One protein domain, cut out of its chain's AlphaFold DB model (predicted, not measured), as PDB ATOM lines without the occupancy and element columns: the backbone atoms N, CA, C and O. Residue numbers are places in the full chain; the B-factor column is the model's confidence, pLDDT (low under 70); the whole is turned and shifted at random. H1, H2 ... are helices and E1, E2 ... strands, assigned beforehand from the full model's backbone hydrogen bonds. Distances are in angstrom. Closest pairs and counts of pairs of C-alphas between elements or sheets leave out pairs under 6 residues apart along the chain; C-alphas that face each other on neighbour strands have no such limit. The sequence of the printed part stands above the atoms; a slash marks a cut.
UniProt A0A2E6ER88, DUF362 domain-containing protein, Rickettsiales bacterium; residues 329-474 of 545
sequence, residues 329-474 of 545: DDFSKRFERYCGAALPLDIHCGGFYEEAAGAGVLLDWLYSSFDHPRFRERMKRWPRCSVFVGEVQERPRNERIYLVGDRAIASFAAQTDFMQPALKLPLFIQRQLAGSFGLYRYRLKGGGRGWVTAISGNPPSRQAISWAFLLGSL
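AT A GLANCE: This is residues 329 to 474 of the 545 residues of the protein "DUF362 domain-containing protein" of Rickettsiales bacterium (UniProt A0A2E6ER88). A strongly twisted six-stranded sheet forms the core, curling round H4 on one face, with H2 and H6 over the other in three layers, helices on both faces of a sheet. H1 and H3 lie toward the E1 end, and H5 lies beyond the sheet between E4 and E5 along the chain. The printed part has 146 residues, in the order H1 E1 H2 H3 E2 E3 H4 E4 H5 E5 E6 H6; the mixed sheet runs E1 E2 E3 E6 E5 E4. It is of mixed class, helices and strands, compact with a radius of gyration of the C-alphas of 14.8 A, and spans 40 by 38 by 29 A.

IN THESE COORDINATES: H1, residues 331 to 339, begins with C-alpha 331 at (6.570, 39.049, 305.322). E1 is 345 to 350, H2 358 to 370 (18.3 A), H3 373 to 379, E2 385 to 390 (16.6 A), E3 401 to 404 and H4 406 to 414. E4 is 416 to 423 (18.5 A), H5 427 to 432, E5 437 to 444 (20.4 A) and E6 449 to 455 (19.3 A). H6, 462 to 472, ends with C-alpha 472 at (9.747, 28.247, 287.769).

HOW THE PARTS SIT: E1 and E2 are parallel, with N 346 and O 385 2.9 A apart; E2 and E3 are parallel, with N 404 and O 388 at 2.8 A; E3 and E6 are parallel, with N 455 and O 403 at 2.8 A. E5 and E6 form an antiparallel hairpin, with N 452 and O 440 at 2.8 A. E5 and E4 are antiparallel, with N 441 and O 420 at 2.8 A; E5 bends by 57 degrees at residue 441. E1, H2 H3, E2 is a strand-helix-strand unit, two parallel neighbour strands with helices between, its crossover left-handed; E3, H4, E4 is a split one, with E6 and E5 between its strands, right-handed. H6 is on the sheet at a height of 8.4 A, along the strands; H4 is on the opposite face. With residues 361 to 365, H2 touches H6, closest C-alphas Trp 365 and Arg 462 at 6.5 A. H2 and H3 touch only at the corner, closest C-alphas Phe 370 and Arg 376 at 4.4 A. H1 only grazes the sheet with residues 331 to 332; H5 is not on it. Every O i to N i+4 pair is within hydrogen-bond range in H1, H4, H5 and H6; H2 has 8 of 9, H3 2 of 3.

THE WHOLE: The two C-alphas farthest apart, Gly 340 and Leu 427, are 43.2 A apart. The printed part has no cut and no long link. Mean pLDDT of the printed part is 87.4; residues 423 to 435 are under 70.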
ATOM      1  N   ASP A 329      11.512  37.280 305.866       92.69
ATOM      2  CA  ASP A 329      10.889  36.091 306.463       92.69
ATOM      3  C   ASP A 329       9.677  36.432 307.353       92.69
ATOM      4  O   ASP A 329       8.727  35.654 307.434       92.69
ATOM      5  N   ASP A 330       9.607  37.646 307.906       92.62
ATOM      6  CA  ASP A 330       8.399  38.147 308.586       92.62
ATOM      7  C   ASP A 330       7.282  38.576 307.621       92.62
ATOM      8  O   ASP A 330       6.149  38.851 308.036       92.62
ATOM      9  N   PHE A 331       7.561  38.637 306.313       93.81
ATOM     10  CA  PHE A 331       6.570  39.049 305.322       93.81
ATOM     11  C   PHE A 331       5.348  38.124 305.297       93.81
ATOM     12  O   PHE A 331       4.233  38.629 305.199       93.81
ATOM     13  N   SER A 332       5.521  36.807 305.452       92.31
ATOM     14  CA  SER A 332       4.395  35.862 305.455       92.31
ATOM     15  C   SER A 332       3.407  36.144 306.594       92.31
ATOM     16  O   SER A 332       2.201  36.173 306.359       92.31
ATOM     17  N   LYS A 333       3.907  36.471 307.796       92.12
ATOM     18  CA  LYS A 333       3.075  36.856 308.952       92.12
ATOM     19  C   LYS A 333       2.366  38.191 308.723       92.12
ATOM     20  O   LYS A 333       1.191  38.337 309.056       92.12
ATOM     21  N   ARG A 334       3.063  39.179 308.143       91.56
ATOM     22  CA  ARG A 334       2.459  40.478 307.784       91.56
ATOM     23  C   ARG A 334       1.362  40.314 306.737       91.56
ATOM     24  O   ARG A 334       0.299  40.913 306.874       91.56
ATOM     25  N   PHE A 335       1.612  39.488 305.723       93.44
ATOM     26  CA  PHE A 335       0.638  39.164 304.695       93.44
ATOM     27  C   PHE A 335      -0.603  38.521 305.311       93.44
ATOM     28  O   PHE A 335      -1.705  38.976 305.037       93.44
ATOM     29  N   GLU A 336      -0.437  37.523 306.177       94.06
ATOM     30  CA  GLU A 336      -1.552  36.843 306.837       94.06
ATOM     31  C   GLU A 336      -2.371  37.788 307.718       94.06
ATOM     32  O   GLU A 336      -3.589  37.864 307.555       94.06
ATOM     33  N   ARG A 337      -1.710  38.584 308.568       92.12
ATOM     34  CA  ARG A 337      -2.370  39.581 309.424       92.12
ATOM     35  C   ARG A 337      -3.205  40.574 308.618       92.12
ATOM     36  O   ARG A 337      -4.285  40.956 309.048       92.12
ATOM     37  N   TYR A 338      -2.692  41.013 307.471       91.38
ATOM     38  CA  TYR A 338      -3.358  42.017 306.648       91.38
ATOM     39  C   TYR A 338      -4.440  41.415 305.734       91.38
ATOM     40  O   TYR A 338      -5.496  42.010 305.535       91.38
ATOM     41  N   CYS A 339      -4.178  40.255 305.133       92.69
ATOM     42  CA  CYS A 339      -5.031  39.651 304.109       92.69
ATOM     43  C   CYS A 339      -6.032  38.624 304.655       92.69
ATOM     44  O   CYS A 339      -6.895  38.192 303.887       92.69
ATOM     45  N   GLY A 340      -5.877  38.178 305.908       94.44
ATOM     46  CA  GLY A 340      -6.661  37.090 306.502       94.44
ATOM     47  C   GLY A 340      -6.430  35.729 305.834       94.44
ATOM     48  O   GLY A 340      -7.305  34.869 305.871       94.44
ATOM     49  N   ALA A 341      -5.297  35.548 305.151       95.31
ATOM     50  CA  ALA A 341      -4.967  34.328 304.418       95.31
ATOM     51  C   ALA A 341      -3.458  34.080 304.438       95.31
ATOM     52  O   ALA A 341      -2.679  35.011 304.228       95.31
ATOM     53  N   ALA A 342      -3.052  32.826 304.627       95.25
ATOM     54  CA  ALA A 342      -1.646  32.444 304.606       95.25
ATOM     55  C   ALA A 342      -1.010  32.707 303.229       95.25
ATOM     56  O   ALA A 342      -1.588  32.393 302.182       95.25
ATOM     57  N   LEU A 343       0.208  33.250 303.229       95.94
ATOM     58  CA  LEU A 343       1.017  33.351 302.018       95.94
ATOM     59  C   LEU A 343       1.566  31.954 301.675       95.94
ATOM     60  O   LEU A 343       2.238  31.357 302.513       95.94
ATOM     61  N   PRO A 344       1.374  31.432 300.451       95.81
ATOM     62  CA  PRO A 344       1.890  30.120 300.054       95.81
ATOM     63  C   PRO A 344       3.403  30.152 299.743       95.81
ATOM     64  O   PRO A 344       3.880  29.415 298.888       95.81
ATOM     65  N   LEU A 345       4.172  31.005 300.419       96.06
ATOM     66  CA  LEU A 345       5.628  31.053 300.334       96.06
ATOM     67  C   LEU A 345       6.210  30.810 301.728       96.06
ATOM     68  O   LEU A 345       5.969  31.581 302.658       96.06
ATOM     69  N   ASP A 346       6.987  29.741 301.847       95.38
ATOM     70  CA  ASP A 346       7.790  29.412 303.023       95.38
ATOM     71  C   ASP A 346       9.158  30.085 302.849       95.38
ATOM     72  O   ASP A 346      10.030  29.578 302.136       95.38
ATOM     73  N   ILE A 347       9.284  31.302 303.385       96.06
ATOM     74  CA  ILE A 347      10.446  32.177 303.197       96.06
ATOM     75  C   ILE A 347      11.406  31.992 304.371       96.06
ATOM     76  O   ILE A 347      11.029  32.229 305.516       96.06
ATOM     77  N   HIS A 348      12.654  31.642 304.068       94.69
ATOM     78  CA  HIS A 348      13.739  31.505 305.037       94.69
ATOM     79  C   HIS A 348      14.818  32.534 304.730       94.69
ATOM     80  O   HIS A 348      15.291  32.621 303.593       94.69
ATOM     81  N   CYS A 349      15.193  33.319 305.738       93.06
ATOM     82  CA  CYS A 349      16.209  34.356 305.619       93.06
ATOM     83  C   CYS A 349      17.321  34.124 306.645       93.06
ATOM     84  O   CYS A 349      17.137  34.372 307.834       93.06
ATOM     85  N   GLY A 350      18.484  33.684 306.179       86.69
ATOM     86  CA  GLY A 350      19.628  33.390 307.038       86.69
ATOM     87  C   GLY A 350      20.722  34.456 306.987       86.69
ATOM     88  O   GLY A 350      20.863  35.167 305.990       86.69
ATOM     89  N   GLY A 351      21.524  34.548 308.047       80.06
ATOM     90  CA  GLY A 351      22.593  35.543 308.181       80.06
ATOM     91  C   GLY A 351      22.096  36.965 308.492       80.06
ATOM     92  O   GLY A 351      20.950  37.176 308.903       80.06
ATOM     93  N   PHE A 352      22.985  37.948 308.314       73.19
ATOM     94  CA  PHE A 352      22.699  39.365 308.560       73.19
ATOM     95  C   PHE A 352      21.690  39.921 307.536       73.19
ATOM     96  O   PHE A 352      21.779  39.634 306.340       73.19
ATOM     97  N   TYR A 353      20.704  40.695 308.006       75.38
ATOM     98  CA  TYR A 353      19.659  41.266 307.152       75.38
ATOM     99  C   TYR A 353      20.050  42.663 306.677       75.38
ATOM    100  O   TYR A 353      20.277  43.550 307.491       75.38
ATOM    101  N   GLU A 354      20.059  42.867 305.361       72.69
ATOM    102  CA  GLU A 354      20.452  44.133 304.739       72.69
ATOM    103  C   GLU A 354      19.374  44.597 303.748       72.69
ATOM    104  O   GLU A 354      18.980  43.866 302.829       72.69
ATOM    105  N   GLU A 355      18.924  45.843 303.899       74.19
ATOM    106  CA  GLU A 355      17.768  46.414 303.200       74.19
ATOM    107  C   GLU A 355      17.942  46.528 301.685       74.19
ATOM    108  O   GLU A 355      16.972  46.444 300.937       74.19
ATOM    109  N   ALA A 356      19.168  46.725 301.211       71.69
ATOM    110  CA  ALA A 356      19.465  46.868 299.787       71.69
ATOM    111  C   ALA A 356      20.190  45.648 299.191       71.69
ATOM    112  O   ALA A 356      20.534  45.668 298.008       71.69
ATOM    113  N   ALA A 357      20.402  44.580 299.971       82.25
ATOM    114  CA  ALA A 357      20.989  43.322 299.502       82.25
ATOM    115  C   ALA A 357      19.913  42.300 299.083       82.25
ATOM    116  O   ALA A 357      18.754  42.650 298.864       82.25
ATOM    117  N   GLY A 358      20.278  41.020 298.932       84.12
ATOM    118  CA  GLY A 358      19.376  39.993 298.390       84.12
ATOM    119  C   GLY A 358      18.042  39.864 299.132       84.12
ATOM    120  O   GLY A 358      16.998  39.771 298.485       84.12
ATOM    121  N   ALA A 359      18.059  39.933 300.467       88.50
ATOM    122  CA  ALA A 359      16.858  39.841 301.296       88.50
ATOM    123  C   ALA A 359      15.927  41.047 301.106       88.50
ATOM    124  O   ALA A 359      14.734  40.874 300.846       88.50
ATOM    125  N   GLY A 360      16.469  42.264 301.141       90.12
ATOM    126  CA  GLY A 360      15.689  43.474 300.912       90.12
ATOM    127  C   GLY A 360      15.196  43.635 299.469       90.12
ATOM    128  O   GLY A 360      14.059  44.052 299.248       90.12
ATOM    129  N   VAL A 361      15.974  43.205 298.469       89.75
ATOM    130  CA  VAL A 361      15.529  43.179 297.063       89.75
ATOM    131  C   VAL A 361      14.392  42.173 296.849       89.75
ATOM    132  O   VAL A 361      13.450  42.473 296.107       89.75
ATOM    133  N   LEU A 362      14.437  41.011 297.511       93.25
ATOM    134  CA  LEU A 362      13.326  40.058 297.527       93.25
ATOM    135  C   LEU A 362      12.089  40.657 298.209       93.25
ATOM    136  O   LEU A 362      10.987  40.541 297.671       93.25
ATOM    137  N   LEU A 363      12.262  41.337 299.345       93.81
ATOM    138  CA  LEU A 363      11.167  41.999 300.050       93.81
ATOM    139  C   LEU A 363      10.512  43.089 299.191       93.81
ATOM    140  O   LEU A 363       9.292  43.100 299.040       93.81
ATOM    141  N   ASP A 364      11.298  43.957 298.555       91.44
ATOM    142  CA  ASP A 364      10.783  44.967 297.623       91.44
ATOM    143  C   ASP A 364      10.062  44.303 296.432       91.44
ATOM    144  O   ASP A 364       9.027  44.770 295.951       91.44
ATOM    145  N   TRP A 365      10.566  43.172 295.930       91.88
ATOM    146  CA  TRP A 365       9.878  42.402 294.891       91.88
ATOM    147  C   TRP A 365       8.522  41.848 295.359       91.88
ATOM    148  O   TRP A 365       7.542  41.978 294.621       91.88
ATOM    149  N   LEU A 366       8.416  41.317 296.579       93.94
ATOM    150  CA  LEU A 366       7.136  40.885 297.159       93.94
ATOM    151  C   LEU A 366       6.162  42.063 297.282       93.94
ATOM    152  O   LEU A 366       5.005  41.962 296.855       93.94
ATOM    153  N   TYR A 367       6.650  43.209 297.764       92.12
ATOM    154  CA  TYR A 367       5.839  44.416 297.872       92.12
ATOM    155  C   TYR A 367       5.354  44.956 296.529       92.12
ATOM    156  O   TYR A 367       4.242  45.470 296.454       92.12
ATOM    157  N   SER A 368       6.097  44.728 295.439       87.75
ATOM    158  CA  SER A 368       5.630  45.107 294.099       87.75
ATOM    159  C   SER A 368       4.271  44.499 293.737       87.75
ATOM    160  O   SER A 368       3.498  45.116 293.008       87.75
ATOM    161  N   SER A 369       3.963  43.310 294.267       89.38
ATOM    162  CA  SER A 369       2.648  42.677 294.129       89.38
ATOM    163  C   SER A 369       1.718  43.035 295.287       89.38
ATOM    164  O   SER A 369       0.536  43.287 295.057       89.38
ATOM    165  N   PHE A 370       2.231  43.081 296.519       91.38
ATOM    166  CA  PHE A 370       1.421  43.362 297.702       91.38
ATOM    167  C   PHE A 370       0.825  44.767 297.700       91.38
ATOM    168  O   PHE A 370      -0.329  44.921 298.074       91.38
ATOM    169  N   ASP A 371       1.554  45.795 297.278       88.81
ATOM    170  CA  ASP A 371       1.072  47.179 297.356       88.81
ATOM    171  C   ASP A 371      -0.156  47.412 296.459       88.81
ATOM    172  O   ASP A 371      -0.979  48.280 296.741       88.81
ATOM    173  N   HIS A 372      -0.339  46.590 295.420       85.69
ATOM    174  CA  HIS A 372      -1.454  46.707 294.489       85.69
ATOM    175  C   HIS A 372      -2.579  45.695 294.805       85.69
ATOM    176  O   HIS A 372      -2.378  44.489 294.626       85.69
ATOM    177  N   PRO A 373      -3.820  46.131 295.115       87.56
ATOM    178  CA  PRO A 373      -4.905  45.248 295.577       87.56
ATOM    179  C   PRO A 373      -5.174  44.025 294.686       87.56
ATOM    180  O   PRO A 373      -5.255  42.897 295.166       87.56
ATOM    181  N   ARG A 374      -5.234  44.219 293.359       88.00
ATOM    182  CA  ARG A 374      -5.437  43.112 292.400       88.00
ATOM    183  C   ARG A 374      -4.326  42.055 292.430       88.00
ATOM    184  O   ARG A 374      -4.611  40.881 292.224       88.00
ATOM    185  N   PHE A 375      -3.069  42.453 292.628       89.75
ATOM    186  CA  PHE A 375      -1.944  41.513 292.659       89.75
ATOM    187  C   PHE A 375      -1.814  40.870 294.038       89.75
ATOM    188  O   PHE A 375      -1.608  39.661 294.101       89.75
ATOM    189  N   ARG A 376      -2.068  41.624 295.115       91.69
ATOM    190  CA  ARG A 376      -2.207  41.107 296.484       91.69
ATOM    191  C   ARG A 376      -3.202  39.949 296.563       91.69
ATOM    192  O   ARG A 376      -2.888  38.915 297.139       91.69
ATOM    193  N   GLU A 377      -4.362  40.072 295.919       92.81
ATOM    194  CA  GLU A 377      -5.358  38.991 295.880       92.81
ATOM    195  C   GLU A 377      -4.850  37.746 295.130       92.81
ATOM    196  O   GLU A 377      -5.093  36.614 295.541       92.81
ATOM    197  N   ARG A 378      -4.068  37.933 294.059       92.94
ATOM    198  CA  ARG A 378      -3.444  36.818 293.325       92.94
ATOM    199  C   ARG A 378      -2.384  36.090 294.151       92.94
ATOM    200  O   ARG A 378      -2.230  34.886 293.955       92.94
ATOM    201  N   MET A 379      -1.691  36.776 295.068       95.38
ATOM    202  CA  MET A 379      -0.677  36.162 295.941       95.38
ATOM    203  C   MET A 379      -1.254  35.021 296.786       95.38
ATOM    204  O   MET A 379      -0.571  34.024 297.003       95.38
ATOM    205  N   LYS A 380      -2.534  35.104 297.177       95.38
ATOM    206  CA  LYS A 380      -3.240  34.043 297.922       95.38
ATOM    207  C   LYS A 380      -3.325  32.715 297.158       95.38
ATOM    208  O   LYS A 380      -3.497  31.666 297.762       95.38
ATOM    209  N   ARG A 381      -3.231  32.759 295.823       94.38
ATOM    210  CA  ARG A 381      -3.378  31.602 294.918       94.38
ATOM    211  C   ARG A 381      -2.054  31.172 294.289       94.38
ATOM    212  O   ARG A 381      -2.050  30.371 293.353       94.38
ATOM    213  N   TRP A 382      -0.935  31.736 294.741       95.44
ATOM    214  CA  TRP A 382       0.380  31.299 294.288       95.44
ATOM    215  C   TRP A 382       0.631  29.831 294.682       95.44
ATOM    216  O   TRP A 382       0.078  29.344 295.669       95.44
ATOM    217  N   PRO A 383       1.424  29.082 293.897       95.38
ATOM    218  CA  PRO A 383       1.806  27.729 294.274       95.38
ATOM    219  C   PRO A 383       2.650  27.749 295.553       95.38
ATOM    220  O   PRO A 383       3.416  28.685 295.771       95.38
ATOM    221  N   ARG A 384       2.557  26.682 296.356       96.31
ATOM    222  CA  ARG A 384       3.416  26.508 297.531       96.31
ATOM    223  C   ARG A 384       4.878  26.395 297.113       96.31
ATOM    224  O   ARG A 384       5.204  25.572 296.253       96.31
ATOM    225  N   CYS A 385       5.743  27.233 297.672       95.56
ATOM    226  CA  CYS A 385       7.171  27.264 297.347       95.56
ATOM    227  C   CYS A 385       8.020  27.478 298.605       95.56
ATOM    228  O   CYS A 385       7.603  28.196 299.511       95.56
ATOM    229  N   SER A 386       9.221  26.902 298.622       96.44
ATOM    230  CA  SER A 386      10.278  27.244 299.581       96.44
ATOM    231  C   SER A 386      11.172  28.313 298.953       96.44
ATOM    232  O   SER A 386      11.614  28.146 297.813       96.44
ATOM    233  N   VAL A 387      11.433  29.411 299.658       97.19
ATOM    234  CA  VAL A 387      12.261  30.521 299.163       97.19
ATOM    235  C   VAL A 387      13.375  30.785 300.159       97.19
ATOM    236  O   VAL A 387      13.100  31.175 301.288       97.19
ATOM    237  N   PHE A 388      14.623  30.573 299.752       96.06
ATOM    238  CA  PHE A 388      15.794  30.764 300.607       96.06
ATOM    239  C   PHE A 388      16.572  31.995 300.161       96.06
ATOM    240  O   PHE A 388      16.852  32.169 298.970       96.06
ATOM    241  N   VAL A 389      16.942  32.837 301.119       93.88
ATOM    242  CA  VAL A 389      17.766  34.027 300.903       93.88
ATOM    243  C   VAL A 389      18.778  34.170 302.038       93.88
ATOM    244  O   VAL A 389      18.451  33.960 303.201       93.88
ATOM    245  N   GLY A 390      20.026  34.502 301.704       90.44
ATOM    246  CA  GLY A 390      21.123  34.474 302.677       90.44
ATOM    247  C   GLY A 390      21.561  33.051 303.049       90.44
ATOM    248  O   GLY A 390      21.419  32.132 302.246       90.44
ATOM    249  N   GLU A 391      22.141  32.871 304.235       90.25
ATOM    250  CA  GLU A 391      22.752  31.602 304.676       90.25
ATOM    251  C   GLU A 391      21.767  30.731 305.468       90.25
ATOM    252  O   GLU A 391      21.663  30.842 306.686       90.25
ATOM    253  N   VAL A 392      21.027  29.873 304.767       92.25
ATOM    254  CA  VAL A 392      19.909  29.080 305.306       92.25
ATOM    255  C   VAL A 392      20.329  27.620 305.479       92.25
ATOM    256  O   VAL A 392      20.729  26.979 304.509       92.25
ATOM    257  N   GLN A 393      20.208  27.076 306.693       89.81
ATOM    258  CA  GLN A 393      20.562  25.678 307.009       89.81
ATOM    259  C   GLN A 393      19.339  24.747 307.025       89.81
ATOM    260  O   GLN A 393      19.458  23.524 307.109       89.81
ATOM    261  N   GLU A 394      18.145  25.324 306.969       90.56
ATOM    262  CA  GLU A 394      16.878  24.621 306.978       90.56
ATOM    263  C   GLU A 394      16.655  23.831 305.683       90.56
ATOM    264  O   GLU A 394      16.984  24.261 304.575       90.56
ATOM    265  N   ARG A 395      16.018  22.660 305.809       89.69
ATOM    266  CA  ARG A 395      15.604  21.865 304.648       89.69
ATOM    267  C   ARG A 395      14.338  22.448 304.006       89.69
ATOM    268  O   ARG A 395      13.443  22.905 304.719       89.69
ATOM    269  N   PRO A 396      14.210  22.382 302.668       90.81
ATOM    270  CA  PRO A 396      13.026  22.875 301.974       90.81
ATOM    271  C   PRO A 396      11.788  22.052 302.353       90.81
ATOM    272  O   PRO A 396      11.826  20.823 302.331       90.81
ATOM    273  N   ARG A 397      10.674  22.728 302.654       90.62
ATOM    274  CA  ARG A 397       9.389  22.078 302.990       90.62
ATOM    275  C   ARG A 397       8.532  21.748 301.770       90.62
ATOM    276  O   ARG A 397       7.656  20.895 301.841       90.62
ATOM    277  N   ASN A 398       8.766  22.441 300.660       91.12
ATOM    278  CA  ASN A 398       8.007  22.315 299.417       91.12
ATOM    279  C   ASN A 398       8.919  21.908 298.257       91.12
ATOM    280  O   ASN A 398      10.076  22.327 298.204       91.12
ATOM    281  N   GLU A 399       8.364  21.179 297.284       89.06
ATOM    282  CA  GLU A 399       9.085  20.689 296.097       89.06
ATOM    283  C   GLU A 399       9.608  21.808 295.187       89.06
ATOM    284  O   GLU A 399      10.653  21.663 294.557       89.06
ATOM    285  N   ARG A 400       8.884  22.932 295.095       92.75
ATOM    286  CA  ARG A 400       9.326  24.105 294.330       92.75
ATOM    287  C   ARG A 400      10.216  24.968 295.206       92.75
ATOM    288  O   ARG A 400       9.737  25.550 296.179       92.75
ATOM    289  N   ILE A 401      11.490  25.062 294.841       95.75
ATOM    290  CA  ILE A 401      12.511  25.750 295.632       95.75
ATOM    291  C   ILE A 401      13.119  26.887 294.811       95.75
ATOM    292  O   ILE A 401      13.486  26.695 293.646       95.75
ATOM    293  N   TYR A 402      13.252  28.051 295.441       96.50
ATOM    294  CA  TYR A 402      13.936  29.221 294.903       96.50
ATOM    295  C   TYR A 402      15.098  29.617 295.815       96.50
ATOM    296  O   TYR A 402      14.891  29.846 297.003       96.50
ATOM    297  N   LEU A 403      16.302  29.732 295.254       95.50
ATOM    298  CA  LEU A 403      17.489  30.247 295.944       95.50
ATOM    299  C   LEU A 403      17.775  31.653 295.423       95.50
ATOM    300  O   LEU A 403      18.025  31.831 294.228       95.50
ATOM    301  N   VAL A 404      17.710  32.647 296.301       94.19
ATOM    302  CA  VAL A 404      17.805  34.065 295.944       94.19
ATOM    303  C   VAL A 404      19.152  34.625 296.407       94.19
ATOM    304  O   VAL A 404      19.364  34.870 297.593       94.19
ATOM    305  N   GLY A 405      20.047  34.867 295.450       90.81
ATOM    306  CA  GLY A 405      21.380  35.427 295.670       90.81
ATOM    307  C   GLY A 405      22.469  34.378 295.905       90.81
ATOM    308  O   GLY A 405      22.204  33.227 296.253       90.81
ATOM    309  N   ASP A 406      23.722  34.801 295.732       88.38
ATOM    310  CA  ASP A 406      24.882  33.895 295.715       88.38
ATOM    311  C   ASP A 406      25.101  33.166 297.054       88.38
ATOM    312  O   ASP A 406      25.445  31.985 297.061       88.38
ATOM    313  N   ARG A 407      24.819  33.825 298.190       89.00
ATOM    314  CA  ARG A 407      24.906  33.214 299.532       89.00
ATOM    315  C   ARG A 407      23.915  32.057 299.714       89.00
ATOM    316  O   ARG A 407      24.305  31.004 300.208       89.00
ATOM    317  N   ALA A 408      22.675  32.210 299.244       92.81
ATOM    318  CA  ALA A 408      21.667  31.147 299.314       92.81
ATOM    319  C   ALA A 408      22.038  29.953 298.430       92.81
ATOM    320  O   ALA A 408      21.852  28.804 298.823       92.81
ATOM    321  N   ILE A 409      22.611  30.222 297.254       93.06
ATOM    322  CA  ILE A 409      23.098  29.181 296.345       93.06
ATOM    323  C   ILE A 409      24.245  28.400 296.990       93.06
ATOM    324  O   ILE A 409      24.199  27.172 297.017       93.06
ATOM    325  N   ALA A 410      25.247  29.095 297.533       92.19
ATOM    326  CA  ALA A 410      26.399  28.467 298.176       92.19
ATOM    327  C   ALA A 410      25.997  27.655 299.418       92.19
ATOM    328  O   ALA A 410      26.393  26.496 299.556       92.19
ATOM    329  N   SER A 411      25.163  28.236 300.285       93.06
ATOM    330  CA  SER A 411      24.671  27.596 301.509       93.06
ATOM    331  C   SER A 411      23.843  26.340 301.209       93.06
ATOM    332  O   SER A 411      24.062  25.295 301.825       93.06
ATOM    333  N   PHE A 412      22.963  26.387 300.203       95.00
ATOM    334  CA  PHE A 412      22.201  25.213 299.774       95.00
ATOM    335  C   PHE A 412      23.099  24.149 299.131       95.00
ATOM    336  O   PHE A 412      22.977  22.967 299.444       95.00
ATOM    337  N   ALA A 413      24.043  24.545 298.268       94.12
ATOM    338  CA  ALA A 413      24.964  23.614 297.617       94.12
ATOM    339  C   ALA A 413      25.815  22.832 298.635       94.12
ATOM    340  O   ALA A 413      26.005  21.625 298.470       94.12
ATOM    341  N   ALA A 414      26.248  23.472 299.728       94.06
ATOM    342  CA  ALA A 414      26.995  22.825 300.810       94.06
ATOM    343  C   ALA A 414      26.214  21.690 301.509       94.06
ATOM    344  O   ALA A 414      26.818  20.767 302.067       94.06
ATOM    345  N   GLN A 415      24.881  21.718 301.439       93.06
ATOM    346  CA  GLN A 415      23.980  20.705 302.001       93.06
ATOM    347  C   GLN A 415      23.639  19.580 301.007       93.06
ATOM    348  O   GLN A 415      22.904  18.647 301.345       93.06
ATOM    349  N   THR A 416      24.165  19.636 299.780       92.94
ATOM    350  CA  THR A 416      23.892  18.654 298.720       92.94
ATOM    351  C   THR A 416      25.062  17.696 298.491       92.94
ATOM    352  O   THR A 416      26.220  18.068 298.658       92.94
ATOM    353  N   ASP A 417      24.751  16.460 298.091       93.31
ATOM    354  CA  ASP A 417      25.712  15.536 297.473       93.31
ATOM    355  C   ASP A 417      26.106  16.057 296.080       93.31
ATOM    356  O   ASP A 417      27.258  15.970 295.666       93.31
ATOM    357  N   PHE A 418      25.130  16.611 295.346       91.94
ATOM    358  CA  PHE A 418      25.359  17.339 294.102       91.94
ATOM    359  C   PHE A 418      24.271  18.388 293.847       91.94
ATOM    360  O   PHE A 418      23.102  18.188 294.190       91.94
ATOM    361  N   MET A 419      24.642  19.445 293.123       92.69
ATOM    362  CA  MET A 419      23.741  20.416 292.501       92.69
ATOM    363  C   MET A 419      24.283  20.751 291.105       92.69
ATOM    364  O   MET A 419      25.333  21.371 290.970       92.69
ATOM    365  N   GLN A 420      23.598  20.298 290.054       89.69
ATOM    366  CA  GLN A 420      24.077  20.391 288.668       89.69
ATOM    367  C   GLN A 420      23.064  21.119 287.773       89.69
ATOM    368  O   GLN A 420      21.860  20.891 287.930       89.69
ATOM    369  N   PRO A 421      23.509  21.962 286.819       86.50
ATOM    370  CA  PRO A 421      22.612  22.613 285.868       86.50
ATOM    371  C   PRO A 421      21.847  21.567 285.062       86.50
ATOM    372  O   PRO A 421      22.450  20.678 284.467       86.50
ATOM    373  N   ALA A 422      20.524  21.682 285.029       80.88
ATOM    374  CA  ALA A 422      19.681  20.730 284.321       80.88
ATOM    375  C   ALA A 422      19.259  21.226 282.929       80.88
ATOM    376  O   ALA A 422      19.011  20.421 282.037       80.88
ATOM    377  N   LEU A 423      19.233  22.548 282.723       68.75
ATOM    378  CA  LEU A 423      19.025  23.165 281.416       68.75
ATOM    379  C   LEU A 423      19.956  24.376 281.273       68.75
ATOM    380  O   LEU A 423      19.905  25.300 282.087       68.75
ATOM    381  N   LYS A 424      20.802  24.401 280.236       59.09
ATOM    382  CA  LYS A 424      21.542  25.615 279.865       59.09
ATOM    383  C   LYS A 424      20.651  26.452 278.954       59.09
ATOM    384  O   LYS A 424      20.411  26.072 277.813       59.09
ATOM    385  N   LEU A 425      20.163  27.590 279.446       63.34
ATOM    386  CA  LEU A 425      19.482  28.556 278.581       63.34
ATOM    387  C   LEU A 425      20.460  29.045 277.495       63.34
ATOM    388  O   LEU A 425      21.620  29.301 277.820       63.34
ATOM    389  N   PRO A 426      20.033  29.211 276.232       64.94
ATOM    390  CA  PRO A 426      20.848  29.843 275.201       64.94
ATOM    391  C   PRO A 426      21.394  31.208 275.647       64.94
ATOM    392  O   PRO A 426      20.682  31.993 276.279       64.94
ATOM    393  N   LEU A 427      22.634  31.532 275.269       59.81
ATOM    394  CA  LEU A 427      23.323  32.779 275.647       59.81
ATOM    395  C   LEU A 427      22.520  34.052 275.325       59.81
ATOM    396  O   LEU A 427      22.604  35.032 276.062       59.81
ATOM    397  N   PHE A 428      21.724  34.057 274.250       59.59
ATOM    398  CA  PHE A 428      20.888  35.210 273.897       59.59
ATOM    399  C   PHE A 428      19.735  35.430 274.892       59.59
ATOM    400  O   PHE A 428      19.433  36.574 275.227       59.59
ATOM    401  N   ILE A 429      19.147  34.347 275.416       62.53
ATOM    402  CA  ILE A 429      18.101  34.388 276.447       62.53
ATOM    403  C   ILE A 429      18.717  34.841 277.770       62.53
ATOM    404  O   ILE A 429      18.208  35.761 278.401       62.53
ATOM    405  N   GLN A 430      19.874  34.285 278.139       60.84
ATOM    406  CA  GLN A 430      20.615  34.713 279.332       60.84
ATOM    407  C   GLN A 430      20.947  36.216 279.299       60.84
ATOM    408  O   GLN A 430      20.785  36.911 280.300       60.84
ATOM    409  N   ARG A 431      21.351  36.745 278.134       59.78
ATOM    410  CA  ARG A 431      21.635  38.178 277.941       59.78
ATOM    411  C   ARG A 431      20.391  39.065 278.050       59.78
ATOM    412  O   ARG A 431      20.505  40.175 278.562       59.78
ATOM    413  N   GLN A 432      19.222  38.610 277.591       56.97
ATOM    414  CA  GLN A 432      17.974  39.383 277.695       56.97
ATOM    415  C   GLN A 432      17.389  39.421 279.115       56.97
ATOM    416  O   GLN A 432      16.675  40.363 279.449       56.97
ATOM    417  N   LEU A 433      17.698  38.436 279.960       57.00
ATOM    418  CA  LEU A 433      17.101  38.289 281.294       57.00
ATOM    419  C   LEU A 433      17.817  39.083 282.407       57.00
ATOM    420  O   LEU A 433      17.402  39.007 283.562       57.00
ATOM    421  N   ALA A 434      18.855  39.866 282.072       50.31
ATOM    422  CA  ALA A 434      19.544  40.806 282.972       50.31
ATOM    423  C   ALA A 434      19.939  40.220 284.354       50.31
ATOM    424  O   ALA A 434      19.888  40.905 285.384       50.31
ATOM    425  N   GLY A 435      20.324  38.943 284.368       57.34
ATOM    426  CA  GLY A 435      20.791  38.181 285.527       57.34
ATOM    427  C   GLY A 435      20.775  36.677 285.235       57.34
ATOM    428  O   GLY A 435      19.988  36.208 284.411       57.34
ATOM    429  N   SER A 436      21.659  35.921 285.887       72.56
ATOM    430  CA  SER A 436      21.815  34.481 285.656       72.56
ATOM    431  C   SER A 436      20.928  33.708 286.629       72.56
ATOM    432  O   SER A 436      21.359  33.335 287.718       72.56
ATOM    433  N   PHE A 437      19.666  33.472 286.265       80.50
ATOM    434  CA  PHE A 437      18.916  32.405 286.924       80.50
ATOM    435  C   PHE A 437      19.035  31.105 286.128       80.50
ATOM    436  O   PHE A 437      19.177  31.112 284.904       80.50
ATOM    437  N   GLY A 438      18.988  29.983 286.832       85.56
ATOM    438  CA  GLY A 438      19.125  28.662 286.238       85.56
ATOM    439  C   GLY A 438      18.313  27.621 286.986       85.56
ATOM    440  O   GLY A 438      17.997  27.779 288.165       85.56
ATOM    441  N   LEU A 439      17.980  26.549 286.275       89.62
ATOM    442  CA  LEU A 439      17.309  25.386 286.832       89.62
ATOM    443  C   LEU A 439      18.341  24.283 287.077       89.62
ATOM    444  O   LEU A 439      19.068  23.889 286.160       89.62
ATOM    445  N   TYR A 440      18.394  23.783 288.307       91.25
ATOM    446  CA  TYR A 440      19.381  22.808 288.754       91.25
ATOM    447  C   TYR A 440      18.690  21.566 289.299       91.25
ATOM    448  O   TYR A 440      17.663  21.659 289.969       91.25
ATOM    449  N   ARG A 441      19.285  20.403 289.046       92.94
ATOM    450  CA  ARG A 441      18.933  19.155 289.719       92.94
ATOM    451  C   ARG A 441      19.835  18.993 290.934       92.94
ATOM    452  O   ARG A 441      21.045  19.182 290.810       92.94
ATOM    453  N   TYR A 442      19.269  18.601 292.068       93.69
ATOM    454  CA  TYR A 442      20.033  18.387 293.296       93.69
ATOM    455  C   TYR A 442      19.738  17.033 293.949       93.69
ATOM    456  O   TYR A 442      18.695  16.416 293.701       93.69
ATOM    457  N   ARG A 443      20.650  16.606 294.827       93.12
ATOM    458  CA  ARG A 443      20.449  15.542 295.820       93.12
ATOM    459  C   ARG A 443      20.974  16.019 297.169       93.12
ATOM    460  O   ARG A 443      22.128  16.418 297.243       93.12
ATOM    461  N   LEU A 444      20.141  16.014 298.207       91.50
ATOM    462  CA  LEU A 444      20.541  16.438 299.555       91.50
ATOM    463  C   LEU A 444      21.366  15.355 300.254       91.50
ATOM    464  O   LEU A 444      21.097  14.161 300.085       91.50
ATOM    465  N   LYS A 445      22.299  15.786 301.108       89.75
ATOM    466  CA  LYS A 445      22.998  14.901 302.044       89.75
ATOM    467  C   LYS A 445      21.974  14.233 302.963       89.75
ATOM    468  O   LYS A 445      21.127  14.897 303.566       89.75
ATOM    469  N   GLY A 446      22.017  12.909 303.064       83.00
ATOM    470  CA  GLY A 446      21.029  12.146 303.838       83.00
ATOM    471  C   GLY A 446      19.684  11.927 303.129       83.00
ATOM    472  O   GLY A 446      18.705  11.602 303.790       83.00
ATOM    473  N   GLY A 447      19.623  12.086 301.802       82.31
ATOM    474  CA  GLY A 447      18.479  11.669 300.984       82.31
ATOM    475  C   GLY A 447      17.534  12.802 300.569       82.31
ATOM    476  O   GLY A 447      17.459  13.852 301.199       82.31
ATOM    477  N   GLY A 448      16.808  12.573 299.470       83.81
ATOM    478  CA  GLY A 448      15.959  13.562 298.799       83.81
ATOM    479  C   GLY A 448      16.608  14.107 297.525       83.81
ATOM    480  O   GLY A 448      17.782  14.471 297.509       83.81
ATOM    481  N   ARG A 449      15.846  14.144 296.429       89.69
ATOM    482  CA  ARG A 449      16.282  14.672 295.128       89.69
ATOM    483  C   ARG A 449      15.186  15.538 294.534       89.69
ATOM    484  O   ARG A 449      14.011  15.254 294.748       89.69
ATOM    485  N   GLY A 450      15.562  16.544 293.761       91.44
ATOM    486  CA  GLY A 450      14.584  17.452 293.180       91.44
ATOM    487  C   GLY A 450      15.192  18.463 292.228       91.44
ATOM    488  O   GLY A 450      16.316  18.303 291.742       91.44
ATOM    489  N   TRP A 451      14.408  19.504 291.974       92.12
ATOM    490  CA  TRP A 451      14.759  20.617 291.108       92.12
ATOM    491  C   TRP A 451      14.726  21.912 291.908       92.12
ATOM    492  O   TRP A 451      13.853  22.105 292.751       92.12
ATOM    493  N   VAL A 452      15.664  22.807 291.633       94.00
ATOM    494  CA  VAL A 452      15.756  24.104 292.298       94.00
ATOM    495  C   VAL A 452      16.025  25.201 291.280       94.00
ATOM    496  O   VAL A 452      16.817  25.029 290.350       94.00
ATOM    497  N   THR A 453      15.347  26.333 291.449       94.25
ATOM    498  CA  THR A 453      15.590  27.540 290.659       94.25
ATOM    499  C   THR A 453      16.551  28.433 291.432       94.25
ATOM    500  O   THR A 453      16.204  28.941 292.494       94.25
ATOM    501  N   ALA A 454      17.760  28.625 290.919       92.75
ATOM    502  CA  ALA A 454      18.765  29.486 291.533       92.75
ATOM    503  C   ALA A 454      18.825  30.828 290.805       92.75
ATOM    504  O   ALA A 454      18.773  30.850 289.579       92.75
ATOM    505  N   ILE A 455      18.935  31.928 291.547       92.44
ATOM    506  CA  ILE A 455      18.984  33.298 291.027       92.44
ATOM    507  C   ILE A 455      20.283  33.931 291.523       92.44
ATOM    508  O   ILE A 455      20.371  34.305 292.692       92.44
ATOM    509  N   SER A 456      21.291  34.037 290.660       88.25
ATOM    510  CA  SER A 456      22.597  34.566 291.061       88.25
ATOM    511  C   SER A 456      22.610  36.094 291.164       88.25
ATOM    512  O   SER A 456      21.829  36.798 290.512       88.25
ATOM    513  N   GLY A 457      23.569  36.610 291.924       83.31
ATOM    514  CA  GLY A 457      23.872  38.026 292.076       83.31
ATOM    515  C   GLY A 457      23.996  38.454 293.536       83.31
ATOM    516  O   GLY A 457      23.407  37.856 294.440       83.31
ATOM    517  N   ASN A 458      24.718  39.556 293.743       80.00
ATOM    518  CA  ASN A 458      24.913  40.178 295.048       80.00
ATOM    519  C   ASN A 458      24.730  41.715 294.987       80.00
ATOM    520  O   ASN A 458      25.716  42.456 294.904       80.00
ATOM    521  N   PRO A 459      23.476  42.210 295.023       81.94
ATOM    522  CA  PRO A 459      22.223  41.457 295.073       81.94
ATOM    523  C   PRO A 459      21.787  40.922 293.697       81.94
ATOM    524  O   PRO A 459      22.215  41.436 292.658       81.94
ATOM    525  N   PRO A 460      20.893  39.917 293.657       85.88
ATOM    526  CA  PRO A 460      20.207  39.532 292.431       85.88
ATOM    527  C   PRO A 460      19.345  40.687 291.897       85.88
ATOM    528  O   PRO A 460      18.798  41.485 292.661       85.88
ATOM    529  N   SER A 461      19.182  40.782 290.574       82.81
ATOM    530  CA  SER A 461      18.355  41.834 289.971       82.81
ATOM    531  C   SER A 461      16.857  41.537 290.131       82.81
ATOM    532  O   SER A 461      16.411  40.392 290.041       82.81
ATOM    533  N   ARG A 462      16.031  42.582 290.298       83.00
ATOM    534  CA  ARG A 462      14.560  42.434 290.400       83.00
ATOM    535  C   ARG A 462      13.946  41.776 289.161       83.00
ATOM    536  O   ARG A 462      12.938  41.077 289.267       83.00
ATOM    537  N   GLN A 463      14.551  41.993 287.993       80.88
ATOM    538  CA  GLN A 463      14.150  41.350 286.740       80.88
ATOM    539  C   GLN A 463      14.458  39.850 286.763       80.88
ATOM    540  O   GLN A 463      13.581  39.062 286.422       80.88
ATOM    541  N   ALA A 464      15.642  39.449 287.240       84.88
ATOM    542  CA  ALA A 464      16.004  38.040 287.370       84.88
ATOM    543  C   ALA A 464      15.075  37.298 288.342       84.88
ATOM    544  O   ALA A 464      14.584  36.225 288.000       84.88
ATOM    545  N   ILE A 465      14.749  37.899 289.497       90.19
ATOM    546  CA  ILE A 465      13.751  37.348 290.432       90.19
ATOM    547  C   ILE A 465      12.403  37.179 289.718       90.19
ATOM    548  O   ILE A 465      11.817  36.100 289.724       90.19
ATOM    549  N   SER A 466      11.933  38.225 289.036       88.81
ATOM    550  CA  SER A 466      10.645  38.209 288.338       88.81
ATOM    551  C   SER A 466      10.543  37.090 287.296       88.81
ATOM    552  O   SER A 466       9.549  36.367 287.269       88.81
ATOM    553  N   TRP A 467      11.574  36.915 286.467       86.56
ATOM    554  CA  TRP A 467      11.615  35.860 285.456       86.56
ATOM    555  C   TRP A 467      11.767  34.463 286.054       86.56
ATOM    556  O   TRP A 467      11.087  33.541 285.607       86.56
ATOM    557  N   ALA A 468      12.602  34.304 287.080       89.75
ATOM    558  CA  ALA A 468      12.784  33.028 287.758       89.75
ATOM    559  C   ALA A 468      11.476  32.533 288.384       89.75
ATOM    560  O   ALA A 468      11.080  31.388 288.164       89.75
ATOM    561  N   PHE A 469      10.760  33.402 289.102       92.56
ATOM    562  CA  PHE A 469       9.456  33.062 289.668       92.56
ATOM    563  C   PHE A 469       8.415  32.798 288.577       92.56
ATOM    564  O   PHE A 469       7.688  31.810 288.680       92.56
ATOM    565  N   LEU A 470       8.383  33.590 287.499       90.81
ATOM    566  CA  LEU A 470       7.471  33.361 286.374       90.81
ATOM    567  C   LEU A 470       7.689  31.991 285.724       90.81
ATOM    568  O   LEU A 470       6.746  31.211 285.617       90.81
ATOM    569  N   LEU A 471       8.918  31.673 285.318       87.88
ATOM    570  CA  LEU A 471       9.215  30.419 284.626       87.88
ATOM    571  C   LEU A 471       9.155  29.216 285.574       87.88
ATOM    572  O   LEU A 471       8.504  28.223 285.259       87.88
ATOM    573  N   GLY A 472       9.746  29.322 286.770       87.62
ATOM    574  CA  GLY A 472       9.747  28.247 287.769       87.62
ATOM    575  C   GLY A 472       8.350  27.903 288.303       87.62
ATOM    576  O   GLY A 472       8.112  26.785 288.758       87.62
ATOM    577  N   SER A 473       7.394  28.834 288.209       90.50
ATOM    578  CA  SER A 473       5.990  28.611 288.579       90.50
ATOM    579  C   SER A 473       5.086  28.257 287.393       90.50
ATOM    580  O   SER A 473       3.883  28.076 287.592       90.50
ATOM    581  N   LEU A 474       5.636  28.145 286.176       89.75
ATOM    582  CA  LEU A 474       4.883  27.945 284.930       89.75
ATOM    583  C   LEU A 474       3.809  29.030 284.714       89.75
ATOM    584  O   LEU A 474       2.654  28.740 284.414       89.75
TER     585      LEU A 474